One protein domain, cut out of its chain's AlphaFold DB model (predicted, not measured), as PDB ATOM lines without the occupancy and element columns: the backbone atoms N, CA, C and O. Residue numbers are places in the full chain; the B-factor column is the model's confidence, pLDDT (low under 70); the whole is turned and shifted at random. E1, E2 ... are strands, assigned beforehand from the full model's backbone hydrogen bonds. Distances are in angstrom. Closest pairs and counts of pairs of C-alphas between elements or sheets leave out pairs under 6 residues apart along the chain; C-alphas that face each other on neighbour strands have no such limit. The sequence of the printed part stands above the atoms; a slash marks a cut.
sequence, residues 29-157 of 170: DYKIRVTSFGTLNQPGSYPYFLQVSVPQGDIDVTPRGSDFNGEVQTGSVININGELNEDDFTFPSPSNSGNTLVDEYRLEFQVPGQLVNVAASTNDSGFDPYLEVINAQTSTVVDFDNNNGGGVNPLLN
ATOM      1  N   ASP A  29     -25.975 -28.286 -38.063       78.06
ATOM      2  CA  ASP A  29     -26.010 -26.996 -37.382       78.06
ATOM      3  C   ASP A  29     -27.466 -26.676 -37.098       78.06
ATOM      4  O   ASP A  29     -28.334 -26.788 -37.972       78.06
ATOM      5  N   TYR A  30     -27.738 -26.266 -35.872       86.62
ATOM      6  CA  TYR A  30     -29.073 -25.870 -35.463       86.62
ATOM      7  C   TYR A  30     -29.029 -24.429 -35.005       86.62
ATOM      8  O   TYR A  30     -27.989 -23.919 -34.589       86.62
ATOM      9  N   LYS A  31     -30.174 -23.764 -35.086       90.75
ATOM     10  CA  LYS A  31     -30.360 -22.470 -34.455       90.75
ATOM     11  C   LYS A  31     -31.659 -22.440 -33.674       90.75
ATOM     12  O   LYS A  31     -32.649 -23.032 -34.099       90.75
ATOM     13  N   ILE A  32     -31.637 -21.752 -32.547       92.75
ATOM     14  CA  ILE A  32     -32.831 -21.332 -31.830       92.75
ATOM     15  C   ILE A  32     -33.270 -20.011 -32.436       92.75
ATOM     16  O   ILE A  32     -32.434 -19.175 -32.782       92.75
ATOM     17  N   ARG A  33     -34.576 -19.824 -32.535       93.69
ATOM     18  CA  ARG A  33     -35.191 -18.534 -32.790       93.69
ATOM     19  C   ARG A  33     -36.071 -18.160 -31.608       93.69
ATOM     20  O   ARG A  33     -36.932 -18.949 -31.223       93.69
ATOM     21  N   VAL A  34     -35.862 -16.960 -31.076       93.88
ATOM     22  CA  VAL A  34     -36.722 -16.336 -30.070       93.88
ATOM     23  C   VAL A  34     -37.500 -15.220 -30.752       93.88
ATOM     24  O   VAL A  34     -36.913 -14.334 -31.364       93.88
ATOM     25  N   THR A  35     -38.825 -15.281 -30.684       94.44
ATOM     26  CA  THR A  35     -39.721 -14.300 -31.305       94.44
ATOM     27  C   THR A  35     -40.988 -14.148 -30.471       94.44
ATOM     28  O   THR A  35     -41.234 -14.940 -29.564       94.44
ATOM     29  N   SER A  36     -41.818 -13.146 -30.766       93.00
ATOM     30  CA  SER A  36     -43.172 -13.062 -30.204       93.00
ATOM     31  C   SER A  36     -44.174 -13.785 -31.098       93.00
ATOM     32  O   SER A  36     -44.076 -13.693 -32.323       93.00
ATOM     33  N   PHE A  37     -45.152 -14.479 -30.512       91.44
ATOM     34  CA  PHE A  37     -46.279 -15.074 -31.236       91.44
ATOM     35  C   PHE A  37     -47.090 -13.991 -31.964       91.44
ATOM     36  O   PHE A  37     -47.528 -14.173 -33.106       91.44
ATOM     37  N   GLY A  38     -47.259 -12.840 -31.310       91.56
ATOM     38  CA  GLY A  38     -47.879 -11.638 -31.854       91.56
ATOM     39  C   GLY A  38     -46.890 -10.674 -32.513       91.56
ATOM     40  O   GLY A  38     -45.670 -10.836 -32.461       91.56
ATOM     41  N   THR A  39     -47.441  -9.626 -33.118       93.94
ATOM     42  CA  THR A  39     -46.664  -8.455 -33.543       93.94
ATOM     43  C   THR A  39     -46.174  -7.687 -32.315       93.94
ATOM     44  O   THR A  39     -46.960  -7.411 -31.408       93.94
ATOM     45  N   LEU A  40     -44.894  -7.319 -32.304       91.81
ATOM     46  CA  LEU A  40     -44.326  -6.388 -31.329       91.81
ATOM     47  C   LEU A  40     -44.362  -4.965 -31.893       91.81
ATOM     48  O   LEU A  40     -44.109  -4.752 -33.080       91.81
ATOM     49  N   ASN A  41     -44.692  -3.988 -31.049       86.06
ATOM     50  CA  ASN A  41     -44.706  -2.588 -31.462       86.06
ATOM     51  C   ASN A  41     -43.270  -2.055 -31.510       86.06
ATOM     52  O   ASN A  41     -42.466  -2.341 -30.629       86.06
ATOM     53  N   GLN A  42     -42.961  -1.252 -32.525       80.56
ATOM     54  CA  GLN A  42     -41.676  -0.566 -32.648       80.56
ATOM     55  C   GLN A  42     -41.909   0.955 -32.632       80.56
ATOM     56  O   GLN A  42     -42.859   1.413 -33.282       80.56
ATOM     57  N   PRO A  43     -41.092   1.753 -31.917       82.75
ATOM     58  CA  PRO A  43     -39.957   1.349 -31.076       82.75
ATOM     59  C   PRO A  43     -40.398   0.579 -29.818       82.75
ATOM     60  O   PRO A  43     -41.462   0.859 -29.260       82.75
ATOM     61  N   GLY A  44     -39.597  -0.389 -29.374       84.56
ATOM     62  CA  GLY A  44     -39.921  -1.260 -28.243       84.56
ATOM     63  C   GLY A  44     -38.685  -1.961 -27.683       84.56
ATOM     64  O   GLY A  44     -37.687  -2.102 -28.379       84.56
ATOM     65  N   SER A  45     -38.758  -2.357 -26.413       92.19
ATOM     66  CA  SER A  45     -37.709  -3.060 -25.669       92.19
ATOM     67  C   SER A  45     -38.394  -4.169 -24.882       92.19
ATOM     68  O   SER A  45     -39.192  -3.882 -23.989       92.19
ATOM     69  N   TYR A  46     -38.141  -5.417 -25.275       93.12
ATOM     70  CA  TYR A  46     -38.849  -6.594 -24.775       93.12
ATOM     71  C   TYR A  46     -37.838  -7.606 -24.214       93.12
ATOM     72  O   TYR A  46     -37.386  -8.504 -24.933       93.12
ATOM     73  N   PRO A  47     -37.428  -7.459 -22.941       93.88
ATOM     74  CA  PRO A  47     -36.408  -8.306 -22.339       93.88
ATOM     75  C   PRO A  47     -36.912  -9.731 -22.114       93.88
ATOM     76  O   PRO A  47     -38.079  -9.971 -21.782       93.88
ATOM     77  N   TYR A  48     -36.002 -10.691 -22.213       92.12
ATOM     78  CA  TYR A  48     -36.283 -12.092 -21.948       92.12
ATOM     79  C   TYR A  48     -35.060 -12.837 -21.422       92.12
ATOM     80  O   TYR A  48     -33.922 -12.376 -21.483       92.12
ATOM     81  N   PHE A  49     -35.313 -14.029 -20.905       91.25
ATOM     82  CA  PHE A  49     -34.299 -14.953 -20.442       91.25
ATOM     83  C   PHE A  49     -34.399 -16.261 -21.221       91.25
ATOM     84  O   PHE A  49     -35.447 -16.906 -21.196       91.25
ATOM     85  N   LEU A  50     -33.315 -16.640 -21.897       93.38
ATOM     86  CA  LEU A  50     -33.165 -17.890 -22.636       93.38
ATOM     87  C   LEU A  50     -32.239 -18.830 -21.862       93.38
ATOM     88  O   LEU A  50     -31.109 -18.476 -21.530       93.38
ATOM     89  N   GLN A  51     -32.702 -20.049 -21.622       92.81
ATOM     90  CA  GLN A  51     -31.906 -21.136 -21.078       92.81
ATOM     91  C   GLN A  51     -31.757 -22.241 -22.117       92.81
ATOM     92  O   GLN A  51     -32.738 -22.688 -22.710       92.81
ATOM     93  N   VAL A  52     -30.528 -22.722 -22.279       91.19
ATOM     94  CA  VAL A  52     -30.202 -23.905 -23.075       91.19
ATOM     95  C   VAL A  52     -29.446 -24.872 -22.182       91.19
ATOM     96  O   VAL A  52     -28.494 -24.482 -21.512       91.19
ATOM     97  N   SER A  53     -29.867 -26.131 -22.129       89.38
ATOM     98  CA  SER A  53     -29.200 -27.138 -21.304       89.38
ATOM     99  C   SER A  53     -29.105 -28.485 -21.994       89.38
ATOM    100  O   SER A  53     -29.981 -28.873 -22.768       89.38
ATOM    101  N   VAL A  54     -28.037 -29.206 -21.677       85.62
ATOM    102  CA  VAL A  54     -27.766 -30.555 -22.158       85.62
ATOM    103  C   VAL A  54     -27.418 -31.471 -20.980       85.62
ATOM    104  O   VAL A  54     -26.799 -31.027 -20.012       85.62
ATOM    105  N   PRO A  55     -27.813 -32.754 -21.011       84.25
ATOM    106  CA  PRO A  55     -27.549 -33.680 -19.915       84.25
ATOM    107  C   PRO A  55     -26.110 -34.217 -19.910       84.25
ATOM    108  O   PRO A  55     -25.689 -34.776 -18.897       84.25
ATOM    109  N   GLN A  56     -25.364 -34.105 -21.019       84.50
ATOM    110  CA  GLN A  56     -24.019 -34.665 -21.145       84.50
ATOM    111  C   GLN A  56     -23.059 -33.747 -21.918       84.50
ATOM    112  O   GLN A  56     -23.314 -33.347 -23.046       84.50
ATOM    113  N   GLY A  57     -21.874 -33.511 -21.355       87.50
ATOM    114  CA  GLY A  57     -20.885 -32.630 -21.983       87.50
ATOM    115  C   GLY A  57     -21.379 -31.187 -22.057       87.50
ATOM    116  O   GLY A  57     -22.251 -30.795 -21.280       87.50
ATOM    117  N   ASP A  58     -20.822 -30.432 -22.997       91.88
ATOM    118  CA  ASP A  58     -21.166 -29.030 -23.199       91.88
ATOM    119  C   ASP A  58     -21.858 -28.807 -24.551       91.88
ATOM    120  O   ASP A  58     -21.777 -29.613 -25.490       91.88
ATOM    121  N   ILE A  59     -22.549 -27.677 -24.630       89.50
ATOM    122  CA  ILE A  59     -23.065 -27.087 -25.857       89.50
ATOM    123  C   ILE A  59     -22.460 -25.694 -26.010       89.50
ATOM    124  O   ILE A  59     -22.293 -24.987 -25.016       89.50
ATOM    125  N   ASP A  60     -22.151 -25.314 -27.244       92.25
ATOM    126  CA  ASP A  60     -21.786 -23.945 -27.585       92.25
ATOM    127  C   ASP A  60     -23.024 -23.220 -28.124       92.25
ATOM    128  O   ASP A  60     -23.713 -23.713 -29.026       92.25
ATOM    129  N   VAL A  61     -23.316 -22.049 -27.561       92.44
ATOM    130  CA  VAL A  61     -24.407 -21.167 -27.987       92.44
ATOM    131  C   VAL A  61     -23.809 -19.845 -28.433       92.44
ATOM    132  O   VAL A  61     -23.158 -19.150 -27.655       92.44
ATOM    133  N   THR A  62     -24.056 -19.487 -29.690       92.56
ATOM    134  CA  THR A  62     -23.552 -18.244 -30.283       92.56
ATOM    135  C   THR A  62     -24.723 -17.340 -30.668       92.56
ATOM    136  O   THR A  62     -25.462 -17.693 -31.595       92.56
ATOM    137  N   PRO A  63     -24.924 -16.193 -29.995       90.06
ATOM    138  CA  PRO A  63     -25.937 -15.216 -30.379       90.06
ATOM    139  C   PRO A  63     -25.694 -14.664 -31.783       90.06
ATOM    140  O   PRO A  63     -24.553 -14.423 -32.203       90.06
ATOM    141  N   ARG A  64     -26.779 -14.444 -32.517       83.75
ATOM    142  CA  ARG A  64     -26.741 -13.841 -33.839       83.75
ATOM    143  C   ARG A  64     -26.608 -12.325 -33.724       83.75
ATOM    144  O   ARG A  64     -27.589 -11.639 -33.510       83.75
ATOM    145  N   GLY A  65     -25.404 -11.797 -33.954       68.69
ATOM    146  CA  GLY A  65     -25.251 -10.407 -34.414       68.69
ATOM    147  C   GLY A  65     -25.617 -10.285 -35.902       68.69
ATOM    148  O   GLY A  65     -26.527 -10.954 -36.375       68.69
ATOM    149  N   SER A  66     -24.878  -9.530 -36.721       54.25
ATOM    150  CA  SER A  66     -25.160  -9.517 -38.173       54.25
ATOM    151  C   SER A  66     -24.989 -10.906 -38.825       54.25
ATOM    152  O   SER A  66     -25.788 -11.276 -39.683       54.25
ATOM    153  N   ASP A  67     -24.013 -11.700 -38.350       56.03
ATOM    154  CA  ASP A  67     -23.640 -13.032 -38.871       56.03
ATOM    155  C   ASP A  67     -23.157 -14.015 -37.765       56.03
ATOM    156  O   ASP A  67     -22.135 -14.676 -37.927       56.03
ATOM    157  N   PHE A  68     -23.842 -14.116 -36.613       58.88
ATOM    158  CA  PHE A  68     -23.417 -14.990 -35.484       58.88
ATOM    159  C   PHE A  68     -22.002 -14.707 -34.949       58.88
ATOM    160  O   PHE A  68     -21.245 -15.610 -34.613       58.88
ATOM    161  N   ASN A  69     -21.645 -13.431 -34.849       62.97
ATOM    162  CA  ASN A  69     -20.388 -12.962 -34.264       62.97
ATOM    163  C   ASN A  69     -20.495 -12.631 -32.763       62.97
ATOM    164  O   ASN A  69     -19.618 -11.949 -32.233       62.97
ATOM    165  N   GLY A  70     -21.570 -13.062 -32.096       74.69
ATOM    166  CA  GLY A  70     -21.699 -12.937 -30.649       74.69
ATOM    167  C   GLY A  70     -20.625 -13.741 -29.915       74.69
ATOM    168  O   GLY A  70     -20.026 -14.663 -30.470       74.69
ATOM    169  N   GLU A  71     -20.374 -13.395 -28.654       86.31
ATOM    170  CA  GLU A  71     -19.479 -14.181 -27.806       86.31
ATOM    171  C   GLU A  71     -20.048 -15.595 -27.627       86.31
ATOM    172  O   GLU A  71     -21.205 -15.768 -27.232       86.31
ATOM    173  N   VAL A  72     -19.231 -16.602 -27.949       90.75
ATOM    174  CA  VAL A  72     -19.599 -18.007 -27.777       90.75
ATOM    175  C   VAL A  72     -19.677 -18.308 -26.287       90.75
ATOM    176  O   VAL A  72     -18.714 -18.101 -25.550       90.75
ATOM    177  N   GLN A  73     -20.819 -18.826 -25.855       93.88
ATOM    178  CA  GLN A  73     -21.006 -19.339 -24.505       93.88
ATOM    179  C   GLN A  73     -20.933 -20.861 -24.550       93.88
ATOM    180  O   GLN A  73     -21.608 -21.472 -25.374       93.88
ATOM    181  N   THR A  74     -20.148 -21.464 -23.659       94.56
ATOM    182  CA  THR A  74     -19.941 -22.918 -23.589       94.56
ATOM    183  C   THR A  74     -20.314 -23.435 -22.207       94.56
ATOM    184  O   THR A  74     -19.876 -22.884 -21.193       94.56
ATOM    185  N   GLY A  75     -21.080 -24.522 -22.153       95.00
ATOM    186  CA  GLY A  75     -21.340 -25.253 -20.914       95.00
ATOM    187  C   GLY A  75     -22.490 -26.245 -21.036       95.00
ATOM    188  O   GLY A  75     -23.169 -26.307 -22.055       95.00
ATOM    189  N   SER A  76     -22.745 -27.007 -19.974       92.12
ATOM    190  CA  SER A  76     -23.900 -27.916 -19.895       92.12
ATOM    191  C   SER A  76     -25.226 -27.197 -19.615       92.12
ATOM    192  O   SER A  76     -26.298 -27.725 -19.911       92.12
ATOM    193  N   VAL A  77     -25.162 -25.979 -19.071       94.56
ATOM    194  CA  VAL A  77     -26.293 -25.059 -18.896       94.56
ATOM    195  C   VAL A  77     -25.825 -23.650 -19.244       94.56
ATOM    196  O   VAL A  77     -24.908 -23.127 -18.613       94.56
ATOM    197  N   ILE A  78     -26.484 -23.029 -20.215       94.88
ATOM    198  CA  ILE A  78     -26.239 -21.663 -20.670       94.88
ATOM    199  C   ILE A  78     -27.482 -20.830 -20.390       94.88
ATOM    200  O   ILE A  78     -28.603 -21.262 -20.652       94.88
ATOM    201  N   ASN A  79     -27.266 -19.635 -19.849       94.06
ATOM    202  CA  ASN A  79     -28.307 -18.695 -19.467       94.06
ATOM    203  C   ASN A  79     -27.998 -17.340 -20.110       94.06
ATOM    204  O   ASN A  79     -26.956 -16.754 -19.827       94.06
ATOM    205  N   ILE A  80     -28.907 -16.846 -20.945       93.75
ATOM    206  CA  ILE A  80     -28.745 -15.621 -21.727       93.75
ATOM    207  C   ILE A  80     -29.856 -14.650 -21.343       93.75
ATOM    208  O   ILE A  80     -31.035 -14.997 -21.399       93.75
ATOM    209  N   ASN A  81     -29.476 -13.426 -20.981       92.81
ATOM    210  CA  ASN A  81     -30.409 -12.305 -20.932       92.81
ATOM    211  C   ASN A  81     -30.419 -11.665 -22.320       92.81
ATOM    212  O   ASN A  81     -29.400 -11.111 -22.733       92.81
ATOM    213  N   GLY A  82     -31.533 -11.806 -23.031       92.31
ATOM    214  CA  GLY A  82     -31.752 -11.217 -24.347       92.31
ATOM    215  C   GLY A  82     -32.791 -10.103 -24.286       92.31
ATOM    216  O   GLY A  82     -33.456  -9.897 -23.267       92.31
ATOM    217  N   GLU A  83     -32.933  -9.382 -25.385       93.44
ATOM    218  CA  GLU A  83     -33.903  -8.307 -25.524       93.44
ATOM    219  C   GLU A  83     -34.309  -8.209 -26.985       93.44
ATOM    220  O   GLU A  83     -33.432  -8.072 -27.825       93.44
ATOM    221  N   LEU A  84     -35.615  -8.266 -27.270       93.56
ATOM    222  CA  LEU A  84     -36.111  -7.934 -28.602       93.56
ATOM    223  C   LEU A  84     -36.310  -6.415 -28.700       93.56
ATOM    224  O   LEU A  84     -37.118  -5.857 -27.952       93.56
ATOM    225  N   ASN A  85     -35.603  -5.745 -29.604       91.75
ATOM    226  CA  ASN A  85     -35.691  -4.307 -29.840       91.75
ATOM    227  C   ASN A  85     -35.464  -3.930 -31.323       91.75
ATOM    228  O   ASN A  85     -35.542  -4.756 -32.226       91.75
ATOM    229  N   GLU A  86     -35.281  -2.640 -31.598       87.38
ATOM    230  CA  GLU A  86     -35.185  -2.089 -32.960       87.38
ATOM    231  C   GLU A  86     -33.942  -2.528 -33.748       87.38
ATOM    232  O   GLU A  86     -33.940  -2.398 -34.975       87.38
ATOM    233  N   ASP A  87     -32.908  -3.029 -33.072       85.56
ATOM    234  CA  ASP A  87     -31.679  -3.496 -33.718       85.56
ATOM    235  C   ASP A  87     -31.815  -4.929 -34.267       85.56
ATOM    236  O   ASP A  87     -30.953  -5.393 -35.021       85.56
ATOM    237  N   ASP A  88     -32.915  -5.613 -33.943       88.94
ATOM    238  CA  ASP A  88     -33.152  -6.994 -34.340       88.94
ATOM    239  C   ASP A  88     -33.777  -7.137 -35.726       88.94
ATOM    240  O   ASP A  88     -34.378  -6.231 -36.319       88.94
ATOM    241  N   PHE A  89     -33.683  -8.354 -36.257       88.25
ATOM    242  CA  PHE A  89     -34.336  -8.690 -37.510       88.25
ATOM    243  C   PHE A  89     -35.860  -8.662 -37.355       88.25
ATOM    244  O   PHE A  89     -36.422  -8.932 -36.294       88.25
ATOM    245  N   THR A  90     -36.552  -8.430 -38.469       90.25
ATOM    246  CA  THR A  90     -38.003  -8.623 -38.542       90.25
ATOM    247  C   THR A  90     -38.350  -9.954 -39.194       90.25
ATOM    248  O   THR A  90     -37.791 -10.300 -40.239       90.25
ATOM    249  N   PHE A  91     -39.336 -10.653 -38.644       88.69
ATOM    250  CA  PHE A  91     -39.851 -11.920 -39.161       88.69
ATOM    251  C   PHE A  91     -41.389 -11.914 -39.151       88.69
ATOM    252  O   PHE A  91     -41.972 -11.252 -38.293       88.69
ATOM    253  N   PRO A  92     -42.089 -12.605 -40.072       93.31
ATOM    254  CA  PRO A  92     -43.538 -12.756 -39.971       93.31
ATOM    255  C   PRO A  92     -43.925 -13.395 -38.635       93.31
ATOM    256  O   PRO A  92     -43.441 -14.470 -38.292       93.31
ATOM    257  N   SER A  93     -44.797 -12.738 -37.874       92.38
ATOM    258  CA  SER A  93     -45.270 -13.275 -36.596       92.38
ATOM    259  C   SER A  93     -45.927 -14.654 -36.790       92.38
ATOM    260  O   SER A  93     -46.670 -14.833 -37.760       92.38
ATOM    261  N   PRO A  94     -45.733 -15.613 -35.867       90.88
ATOM    262  CA  PRO A  94     -46.395 -16.919 -35.915       90.88
ATOM    263  C   PRO A  94     -47.931 -16.841 -35.971       90.88
ATOM    264  O   PRO A  94     -48.581 -17.683 -36.590       90.88
ATOM    265  N   SER A  95     -48.531 -15.802 -35.378       91.19
ATOM    266  CA  SER A  95     -49.974 -15.519 -35.471       91.19
ATOM    267  C   SER A  95     -50.436 -15.000 -36.841       91.19
ATOM    268  O   SER A  95     -51.636 -14.819 -37.046       91.19
ATOM    269  N   ASN A  96     -49.516 -14.741 -37.777       90.12
ATOM    270  CA  ASN A  96     -49.765 -14.097 -39.072       90.12
ATOM    271  C   ASN A  96     -50.430 -12.708 -38.962       90.12
ATOM    272  O   ASN A  96     -51.104 -12.264 -39.891       90.12
ATOM    273  N   SER A  97     -50.250 -12.011 -37.836       91.81
ATOM    274  CA  SER A  97     -50.849 -10.690 -37.574       91.81
ATOM    275  C   SER A  97     -50.037  -9.510 -38.124       91.81
ATOM    276  O   SER A  97     -50.533  -8.386 -38.172       91.81
ATOM    277  N   GLY A  98     -48.804  -9.763 -38.555       92.88
ATOM    278  CA  GLY A  98     -47.843  -8.760 -39.000       92.88
ATOM    279  C   GLY A  98     -46.416  -9.291 -38.900       92.88
ATOM    280  O   GLY A  98     -46.212 -10.505 -38.807       92.88
ATOM    281  N   ASN A  99     -45.442  -8.382 -38.904       93.44
ATOM    282  CA  ASN A  99     -44.052  -8.704 -38.591       93.44
ATOM    283  C   ASN A  99     -43.799  -8.532 -37.092       93.44
ATOM    284  O   ASN A  99     -44.453  -7.745 -36.425       93.44
ATOM    285  N   THR A 100     -42.817  -9.247 -36.577       94.94
ATOM    286  CA  THR A 100     -42.350  -9.168 -35.198       94.94
ATOM    287  C   THR A 100     -40.824  -9.150 -35.177       94.94
ATOM    288  O   THR A 100     -40.195  -9.309 -36.227       94.94
ATOM    289  N   LEU A 101     -40.246  -8.909 -34.007       93.88
ATOM    290  CA  LEU A 101     -38.800  -8.889 -33.793       93.88
ATOM    291  C   LEU A 101     -38.289 -10.292 -33.498       93.88
ATOM    292  O   LEU A 101     -39.009 -11.101 -32.903       93.88
ATOM    293  N   VAL A 102     -37.062 -10.575 -33.923       93.25
ATOM    294  CA  VAL A 102     -36.486 -11.903 -33.776       93.25
ATOM    295  C   VAL A 102     -35.006 -11.875 -33.445       93.25
ATOM    296  O   VAL A 102     -34.214 -11.219 -34.118       93.25
ATOM    297  N   ASP A 103     -34.656 -12.730 -32.495       93.75
ATOM    298  CA  ASP A 103     -33.289 -13.047 -32.128       93.75
ATOM    299  C   ASP A 103     -32.987 -14.510 -32.496       93.75
ATOM    300  O   ASP A 103     -33.855 -15.390 -32.400       93.75
ATOM    301  N   GLU A 104     -31.768 -14.808 -32.948       94.00
ATOM    302  CA  GLU A 104     -31.363 -16.176 -33.303       94.00
ATOM    303  C   GLU A 104     -30.078 -16.588 -32.573       94.00
ATOM    304  O   GLU A 104     -29.193 -15.779 -32.329       94.00
ATOM    305  N   TYR A 105     -29.942 -17.874 -32.250       93.19
ATOM    306  CA  TYR A 105     -28.783 -18.415 -31.532       93.19
ATOM    307  C   TYR A 105     -28.322 -19.703 -32.199       93.19
ATOM    308  O   TYR A 105     -29.098 -20.650 -32.286       93.19
ATOM    309  N   ARG A 106     -27.077 -19.769 -32.678       92.12
ATOM    310  CA  ARG A 106     -26.510 -20.995 -33.260       92.12
ATOM    311  C   ARG A 106     -26.125 -21.961 -32.145       92.12
ATOM    312  O   ARG A 106     -25.571 -21.535 -31.136       92.12
ATOM    313  N   LEU A 107     -26.420 -23.237 -32.355       89.62
ATOM    314  CA  LEU A 107     -26.105 -24.339 -31.456       89.62
ATOM    315  C   LEU A 107     -25.049 -25.243 -32.089       89.62
ATOM    316  O   LEU A 107     -25.262 -25.759 -33.191       89.62
ATOM    317  N   GLU A 108     -23.957 -25.486 -31.367       87.44
ATOM    318  CA  GLU A 108     -22.944 -26.478 -31.735       87.44
ATOM    319  C   GLU A 108     -22.804 -27.507 -30.604       87.44
ATOM    320  O   GLU A 108     -22.530 -27.185 -29.448       87.44
ATOM    321  N   PHE A 109     -23.060 -28.776 -30.933       83.75
ATOM    322  CA  PHE A 109     -23.109 -29.866 -29.960       83.75
ATOM    323  C   PHE A 109     -21.789 -30.624 -29.921       83.75
ATOM    324  O   PHE A 109     -21.332 -31.126 -30.949       83.75
ATOM    325  N   GLN A 110     -21.234 -30.815 -28.724       83.50
ATOM    326  CA  GLN A 110     -20.041 -31.646 -28.556       83.50
ATOM    327  C   GLN A 110     -20.363 -33.148 -28.543       83.50
ATOM    328  O   GLN A 110     -19.544 -33.967 -28.961       83.50
ATOM    329  N   VAL A 111     -21.569 -33.519 -28.094       81.31
ATOM    330  CA  VAL A 111     -22.051 -34.907 -28.063       81.31
ATOM    331  C   VAL A 111     -23.228 -35.067 -29.035       81.31
ATOM    332  O   VAL A 111     -24.320 -34.567 -28.764       81.31
ATOM    333  N   PRO A 112     -23.043 -35.757 -30.175       73.12
ATOM    334  CA  PRO A 112     -24.129 -36.102 -31.089       73.12
ATOM    335  C   PRO A 112     -25.262 -36.898 -30.434       73.12
ATOM    336  O   PRO A 112     -25.007 -37.801 -29.640       73.12
ATOM    337  N   GLY A 113     -26.509 -36.633 -30.839       71.44
ATOM    338  CA  GLY A 113     -27.670 -37.440 -30.448       71.44
ATOM    339  C   GLY A 113     -28.139 -37.269 -28.999       71.44
ATOM    340  O   GLY A 113     -29.006 -38.024 -28.562       71.44
ATOM    341  N   GLN A 114     -27.588 -36.306 -28.256       69.25
ATOM    342  CA  GLN A 114     -28.038 -36.012 -26.900       69.25
ATOM    343  C   GLN A 114     -29.335 -35.198 -26.858       69.25
ATOM    344  O   GLN A 114     -29.713 -34.554 -27.841       69.25
ATOM    345  N   LEU A 115     -29.989 -35.212 -25.691       76.75
ATOM    346  CA  LEU A 115     -31.131 -34.340 -25.443       76.75
ATOM    347  C   LEU A 115     -30.681 -32.885 -25.246       76.75
ATOM    348  O   LEU A 115     -29.593 -32.628 -24.736       76.75
ATOM    349  N   VAL A 116     -31.532 -31.939 -25.622       81.38
ATOM    350  CA  VAL A 116     -31.319 -30.501 -25.465       81.38
ATOM    351  C   VAL A 116     -32.624 -29.900 -24.987       81.38
ATOM    352  O   VAL A 116     -33.647 -30.057 -25.651       81.38
ATOM    353  N   ASN A 117     -32.589 -29.198 -23.862       85.56
ATOM    354  CA  ASN A 117     -33.740 -28.444 -23.389       85.56
ATOM    355  C   ASN A 117     -33.504 -26.963 -23.660       85.56
ATOM    356  O   ASN A 117     -32.456 -26.425 -23.296       85.56
ATOM    357  N   VAL A 118     -34.481 -26.319 -24.284       87.19
ATOM    358  CA  VAL A 118     -34.481 -24.890 -24.588       87.19
ATOM    359  C   VAL A 118     -35.724 -24.279 -23.967       87.19
ATOM    360  O   VAL A 118     -36.833 -24.735 -24.225       87.19
ATOM    361  N   ALA A 119     -35.547 -23.243 -23.160       89.12
ATOM    362  CA  ALA A 119     -36.647 -22.523 -22.541       89.12
ATOM    363  C   ALA A 119     -36.423 -21.024 -22.679       89.12
ATOM    364  O   ALA A 119     -35.312 -20.550 -22.459       89.12
ATOM    365  N   ALA A 120     -37.472 -20.277 -22.995       87.75
ATOM    366  CA  ALA A 120     -37.448 -18.824 -22.928       87.75
ATOM    367  C   ALA A 120     -38.497 -18.365 -21.932       87.75
ATOM    368  O   ALA A 120     -39.486 -19.053 -21.706       87.75
ATOM    369  N   SER A 121     -38.259 -17.224 -21.305       88.19
ATOM    370  CA  SER A 121     -39.152 -16.648 -20.307       88.19
ATOM    371  C   SER A 121     -39.085 -15.135 -20.354       88.19
ATOM    372  O   SER A 121     -38.047 -14.565 -20.683       88.19
ATOM    373  N   THR A 122     -40.178 -14.468 -20.011       88.69
ATOM    374  CA  THR A 122     -40.214 -13.009 -19.897       88.69
ATOM    375  C   THR A 122     -41.146 -12.582 -18.770       88.69
ATOM    376  O   THR A 122     -42.065 -13.306 -18.398       88.69
ATOM    377  N   ASN A 123     -40.905 -11.392 -18.224       87.19
ATOM    378  CA  ASN A 123     -41.851 -10.714 -17.338       87.19
ATOM    379  C   ASN A 123     -42.571  -9.556 -18.051       87.19
ATOM    380  O   ASN A 123     -43.340  -8.834 -17.417       87.19
ATOM    381  N   ASP A 124     -42.304  -9.351 -19.342       87.19
ATOM    382  CA  ASP A 124     -42.931  -8.308 -20.141       87.19
ATOM    383  C   ASP A 124     -44.285  -8.790 -20.670       87.19
ATOM    384  O   ASP A 124     -44.372  -9.704 -21.486       87.19
ATOM    385  N   SER A 125     -45.367  -8.154 -20.220       87.19
ATOM    386  CA  SER A 125     -46.732  -8.485 -20.649       87.19
ATOM    387  C   SER A 125     -47.032  -8.161 -22.119       87.19
ATOM    388  O   SER A 125     -48.050  -8.607 -22.642       87.19
ATOM    389  N   GLY A 126     -46.205  -7.335 -22.764       88.50
ATOM    390  CA  GLY A 126     -46.274  -7.036 -24.192       88.50
ATOM    391  C   GLY A 126     -45.549  -8.064 -25.059       88.50
ATOM    392  O   GLY A 126     -45.715  -8.036 -26.278       88.50
ATOM    393  N   PHE A 127     -44.779  -8.969 -24.447       89.69
ATOM    394  CA  PHE A 127     -44.063 -10.029 -25.137       89.69
ATOM    395  C   PHE A 127     -44.745 -11.386 -24.913       89.69
ATOM    396  O   PHE A 127     -44.859 -11.865 -23.789       89.69
ATOM    397  N   ASP A 128     -45.194 -12.012 -26.004       90.19
ATOM    398  CA  ASP A 128     -45.794 -13.348 -26.002       90.19
ATOM    399  C   ASP A 128     -44.780 -14.366 -26.558       90.19
ATOM    400  O   ASP A 128     -44.708 -14.541 -27.775       90.19
ATOM    401  N   PRO A 129     -43.922 -14.975 -25.720       90.12
ATOM    402  CA  PRO A 129     -42.745 -15.695 -26.192       90.12
ATOM    403  C   PRO A 129     -43.090 -16.943 -27.011       90.12
ATOM    404  O   PRO A 129     -43.873 -17.805 -26.604       90.12
ATOM    405  N   TYR A 130     -42.413 -17.057 -28.150       90.69
ATOM    406  CA  TYR A 130     -42.478 -18.166 -29.091       90.69
ATOM    407  C   TYR A 130     -41.058 -18.624 -29.430       90.69
ATOM    408  O   TYR A 130     -40.195 -17.815 -29.786       90.69
ATOM    409  N   LEU A 131     -40.819 -19.927 -29.311       91.06
ATOM    410  CA  LEU A 131     -39.531 -20.551 -29.577       91.06
ATOM    411  C   LEU A 131     -39.613 -21.496 -30.761       91.06
ATOM    412  O   LEU A 131     -40.519 -22.320 -30.839       91.06
ATOM    413  N   GLU A 132     -38.597 -21.450 -31.616       89.62
ATOM    414  CA  GLU A 132     -38.370 -22.455 -32.651       89.62
ATOM    415  C   GLU A 132     -36.952 -23.005 -32.539       89.62
ATOM    416  O   GLU A 132     -35.999 -22.262 -32.294       89.62
ATOM    417  N   VAL A 133     -36.789 -24.298 -32.803       87.31
ATOM    418  CA  VAL A 133     -35.498 -24.872 -33.182       87.31
ATOM    419  C   VAL A 133     -35.533 -25.177 -34.666       87.31
ATOM    420  O   VAL A 133     -36.451 -25.818 -35.168       87.31
ATOM    421  N   ILE A 134     -34.521 -24.706 -35.383       87.00
ATOM    422  CA  ILE A 134     -34.462 -24.711 -36.841       87.00
ATOM    423  C   ILE A 134     -33.188 -25.432 -37.263       87.00
ATOM    424  O   ILE A 134     -32.110 -25.192 -36.715       87.00
ATOM    425  N   ASN A 135     -33.289 -26.291 -38.274       84.25
ATOM    426  CA  ASN A 135     -32.106 -26.796 -38.956       84.25
ATOM    427  C   ASN A 135     -31.477 -25.643 -39.753       84.25
ATOM    428  O   ASN A 135     -32.091 -25.124 -40.687       84.25
ATOM    429  N   ALA A 136     -30.268 -25.223 -39.383       81.38
ATOM    430  CA  ALA A 136     -29.652 -24.031 -39.956       81.38
ATOM    431  C   ALA A 136     -29.280 -24.212 -41.438       81.38
ATOM    432  O   ALA A 136     -29.255 -23.230 -42.175       81.38
ATOM    433  N   GLN A 137     -29.052 -25.449 -41.902       81.38
ATOM    434  CA  GLN A 137     -28.756 -25.729 -43.310       81.38
ATOM    435  C   GLN A 137     -29.993 -25.665 -44.212       81.38
ATOM    436  O   GLN A 137     -29.917 -25.155 -45.328       81.38
ATOM    437  N   THR A 138     -31.128 -26.202 -43.763       82.38
ATOM    438  CA  THR A 138     -32.349 -26.311 -44.583       82.38
ATOM    439  C   THR A 138     -33.378 -25.228 -44.285       82.38
ATOM    440  O   THR A 138     -34.357 -25.107 -45.015       82.38
ATOM    441  N   SER A 139     -33.179 -24.448 -43.219       83.56
ATOM    442  CA  SER A 139     -34.155 -23.482 -42.692       83.56
ATOM    443  C   SER A 139     -35.513 -24.099 -42.332       83.56
ATOM    444  O   SER A 139     -36.517 -23.396 -42.259       83.56
ATOM    445  N   THR A 140     -35.560 -25.411 -42.090       83.38
ATOM    446  CA  THR A 140     -36.784 -26.105 -41.669       83.38
ATOM    447  C   THR A 140     -36.913 -26.070 -40.153       83.38
ATOM    448  O   THR A 140     -35.961 -26.428 -39.451       83.38
ATOM    449  N   VAL A 141     -38.089 -25.691 -39.655       83.81
ATOM    450  CA  VAL A 141     -38.433 -25.802 -38.231       83.81
ATOM    451  C   VAL A 141     -38.480 -27.280 -37.849       83.81
ATOM    452  O   VAL A 141     -39.108 -28.090 -38.530       83.81
ATOM    453  N   VAL A 142     -37.753 -27.619 -36.791       80.38
ATOM    454  CA  VAL A 142     -37.624 -28.965 -36.230       80.38
ATOM    455  C   VAL A 142     -38.646 -29.183 -35.127       80.38
ATOM    456  O   VAL A 142     -39.323 -30.206 -35.103       80.38
ATOM    457  N   ASP A 143     -38.754 -28.211 -34.229       81.62
ATOM    458  CA  ASP A 143     -39.761 -28.162 -33.179       81.62
ATOM    459  C   ASP A 143     -40.025 -26.696 -32.837       81.62
ATOM    460  O   ASP A 143     -39.170 -25.832 -33.066       81.62
ATOM    461  N   PHE A 144     -41.204 -26.421 -32.304       84.50
ATOM    462  CA  PHE A 144     -41.570 -25.096 -31.832       84.50
ATOM    463  C   PHE A 144     -42.485 -25.220 -30.624       84.50
ATOM    464  O   PHE A 144     -43.209 -26.208 -30.479       84.50
ATOM    465  N   ASP A 145     -42.447 -24.216 -29.764       80.00
ATOM    466  CA  ASP A 145     -43.368 -24.115 -28.647       80.00
ATOM    467  C   ASP A 145     -43.743 -22.659 -28.406       80.00
ATOM    468  O   ASP A 145     -42.942 -21.738 -28.591       80.00
ATOM    469  N   ASN A 146     -44.983 -22.467 -27.980       76.44
ATOM    470  CA  ASN A 146     -45.464 -21.206 -27.451       76.44
ATOM    471  C   ASN A 146     -45.846 -21.424 -25.987       76.44
ATOM    472  O   ASN A 146     -46.031 -22.543 -25.529       76.44
ATOM    473  N   ASN A 147     -46.018 -20.361 -25.217       68.81
ATOM    474  CA  ASN A 147     -46.452 -20.469 -23.816       68.81
ATOM    475  C   ASN A 147     -47.900 -21.014 -23.612       68.81
ATOM    476  O   ASN A 147     -48.442 -20.904 -22.508       68.81
ATOM    477  N   ASN A 148     -48.533 -21.539 -24.674       63.69
ATOM    478  CA  ASN A 148     -49.853 -22.161 -24.801       63.69
ATOM    479  C   ASN A 148     -50.960 -21.623 -23.867       63.69
ATOM    480  O   ASN A 148     -51.739 -22.391 -23.298       63.69
ATOM    481  N   GLY A 149     -51.059 -20.294 -23.743       50.09
ATOM    482  CA  GLY A 149     -52.148 -19.605 -23.048       50.09
ATOM    483  C   GLY A 149     -51.991 -19.534 -21.525       50.09
ATOM    484  O   GLY A 149     -52.605 -20.302 -20.787       50.09
ATOM    485  N   GLY A 150     -51.246 -18.527 -21.057       40.59
ATOM    486  CA  GLY A 150     -51.240 -18.049 -19.664       40.59
ATOM    487  C   GLY A 150     -49.960 -18.329 -18.871       40.59
ATOM    488  O   GLY A 150     -49.784 -17.759 -17.794       40.59
ATOM    489  N   GLY A 151     -49.062 -19.169 -19.389       52.44
ATOM    490  CA  GLY A 151     -47.684 -19.255 -18.905       52.44
ATOM    491  C   GLY A 151     -46.817 -18.136 -19.490       52.44
ATOM    492  O   GLY A 151     -47.179 -17.521 -20.485       52.44
ATOM    493  N   VAL A 152     -45.653 -17.878 -18.894       55.53
ATOM    494  CA  VAL A 152     -44.657 -16.928 -19.432       55.53
ATOM    495  C   VAL A 152     -43.517 -17.619 -20.187       55.53
ATOM    496  O   VAL A 152     -42.602 -16.942 -20.648       55.53
ATOM    497  N   ASN A 153     -43.564 -18.954 -20.323       66.12
ATOM    498  CA  ASN A 153     -42.422 -19.745 -20.776       66.12
ATOM    499  C   ASN A 153     -42.801 -20.779 -21.850       66.12
ATOM    500  O   ASN A 153     -43.510 -21.730 -21.513       66.12
ATOM    501  N   PRO A 154     -42.309 -20.666 -23.095       72.81
ATOM    502  CA  PRO A 154     -42.159 -21.813 -23.992       72.81
ATOM    503  C   PRO A 154     -41.034 -22.747 -23.508       72.81
ATOM    504  O   PRO A 154     -39.984 -22.280 -23.053       72.81
ATOM    505  N   LEU A 155     -41.238 -24.063 -23.624       77.06
ATOM    506  CA  LEU A 155     -40.272 -25.103 -23.252       77.06
ATOM    507  C   LEU A 155     -40.194 -26.201 -24.323       77.06
ATOM    508  O   LEU A 155     -41.117 -26.992 -24.513       77.06
ATOM    509  N   LEU A 156     -39.022 -26.336 -24.936       66.44
ATOM    510  CA  LEU A 156     -38.695 -27.385 -25.895       66.44
ATOM    511  C   LEU A 156     -37.736 -28.401 -25.280       66.44
ATOM    512  O   LEU A 156     -36.655 -28.036 -24.830       66.44
ATOM    513  N   ASN A 157     -38.102 -29.684 -25.324       65.62
ATOM    514  CA  ASN A 157     -37.221 -30.801 -24.974       65.62
ATOM    515  C   ASN A 157     -36.952 -31.631 -26.238       65.62
ATOM    516  O   ASN A 157     -37.849 -32.293 -26.760       65.62
TER     517      ASN A 157
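AT A GLANCE: This is residues 29 to 157 of the 170 residues of an uncharacterized protein of Okeania sp. SIO1F9 (UniProt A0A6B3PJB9). Two strongly twisted sheets lie face to face as a sandwich, the strands of the one at 20 degrees to those of the other. The larger layer branches at the long strand E7: E1, E9 and E10 follow on one side of it, while on the other side E6 pairs with its first part and E3 with its last part, E4 lying beyond E3. The other layer is the sheet of four in the order E5 - E2 - E8 - E11, and the neighbour strands in both layers are antiparallel. The printed part has 129 residues with 11 named strands, E1 to E11 in order along the chain, and no named helix; its class is all strand. It is compact, with a radius of gyration of the C-alphas of 13.9 A, and rounded, spanning 39 by 32 by 26 A.

HOW THE PARTS SIT: In the branched sheet E7, residues 99 to 109, pairs in a staggered way with three neighbours. E1, residues 30 to 36, lies on one side of E7, antiparallel at 154 degrees, with N 32 and O 105 within hydrogen-bond range at 2.8 A. On the other side of E7 lie E6, residues 89 to 92, beside residues 99 to 102, and E3, residues 59 to 63, beside residues 105 to 109. N 91 and O 100 are 2.9 A apart in the hairpin of E6 and E7, and N 106 and O 62 are 2.8 A apart between E7 and E3. E4, residues 73 to 75, forms a hairpin with E3 and is an edge strand; N 61 and O 73 are 2.8 A apart. On the other side of E1 from E7 lies E9, residues 129 to 135, with N 33 and O 132 at 2.8 A. E9 forms a hairpin with E10, residues 141 to 146, an edge strand, with N 133 and O 143 at 2.8 A. In the second sheet the inner strand E2, residues 46 to 53, has the edge strand E5, residues 77 to 84, as a neighbour, with N 80 and O 50 at 2.8 A. Its other neighbour is E8, residues 116 to 121, with N 51 and O 119 at 2.8 A. E8 also pairs with the edge strand E11, residues 155 to 157, with N 118 and O 156 at 2.8 A. Between the sheets, the closest C-alphas of E5 and E7 are those of Leu 84 and Leu 101, 5.9 A apart. Those of E10 and E11 are Asp 145 and Leu 155, 6.3 A apart. The parts of the sheets that face each other are 8.4 A centre to centre.

IN THESE COORDINATES: E1 begins at C-alpha 30, at (-29.073, -25.870, -35.463), and is 19.8 A long from first to last C-alpha. E7 is the longest strand by residues, 31.0 A from C-alpha 99 at (-44.052, -8.704, -38.591) to C-alpha 109. E2 measures 23.0 A, E5 22.0 A, E9 20.0 A, E8 16.7 A, E10 13.7 A and E3 13.0 A. E6, at 10.4 A, E4, at 6.9 A, and E11, at 6.7 A, are shorter. E11 ends at C-alpha 157, at (-37.221, -30.801, -24.974).

THE WHOLE: The two C-alphas farthest apart are those of Pro 43 and Gly 113, 40.7 A. The printed part has no cut, and no link between named strands is long. The mean pLDDT of the printed part is 85.0. The model's confidence is under 70 at residues 65 to 69, 114, 147 to 153 and 156 to 157.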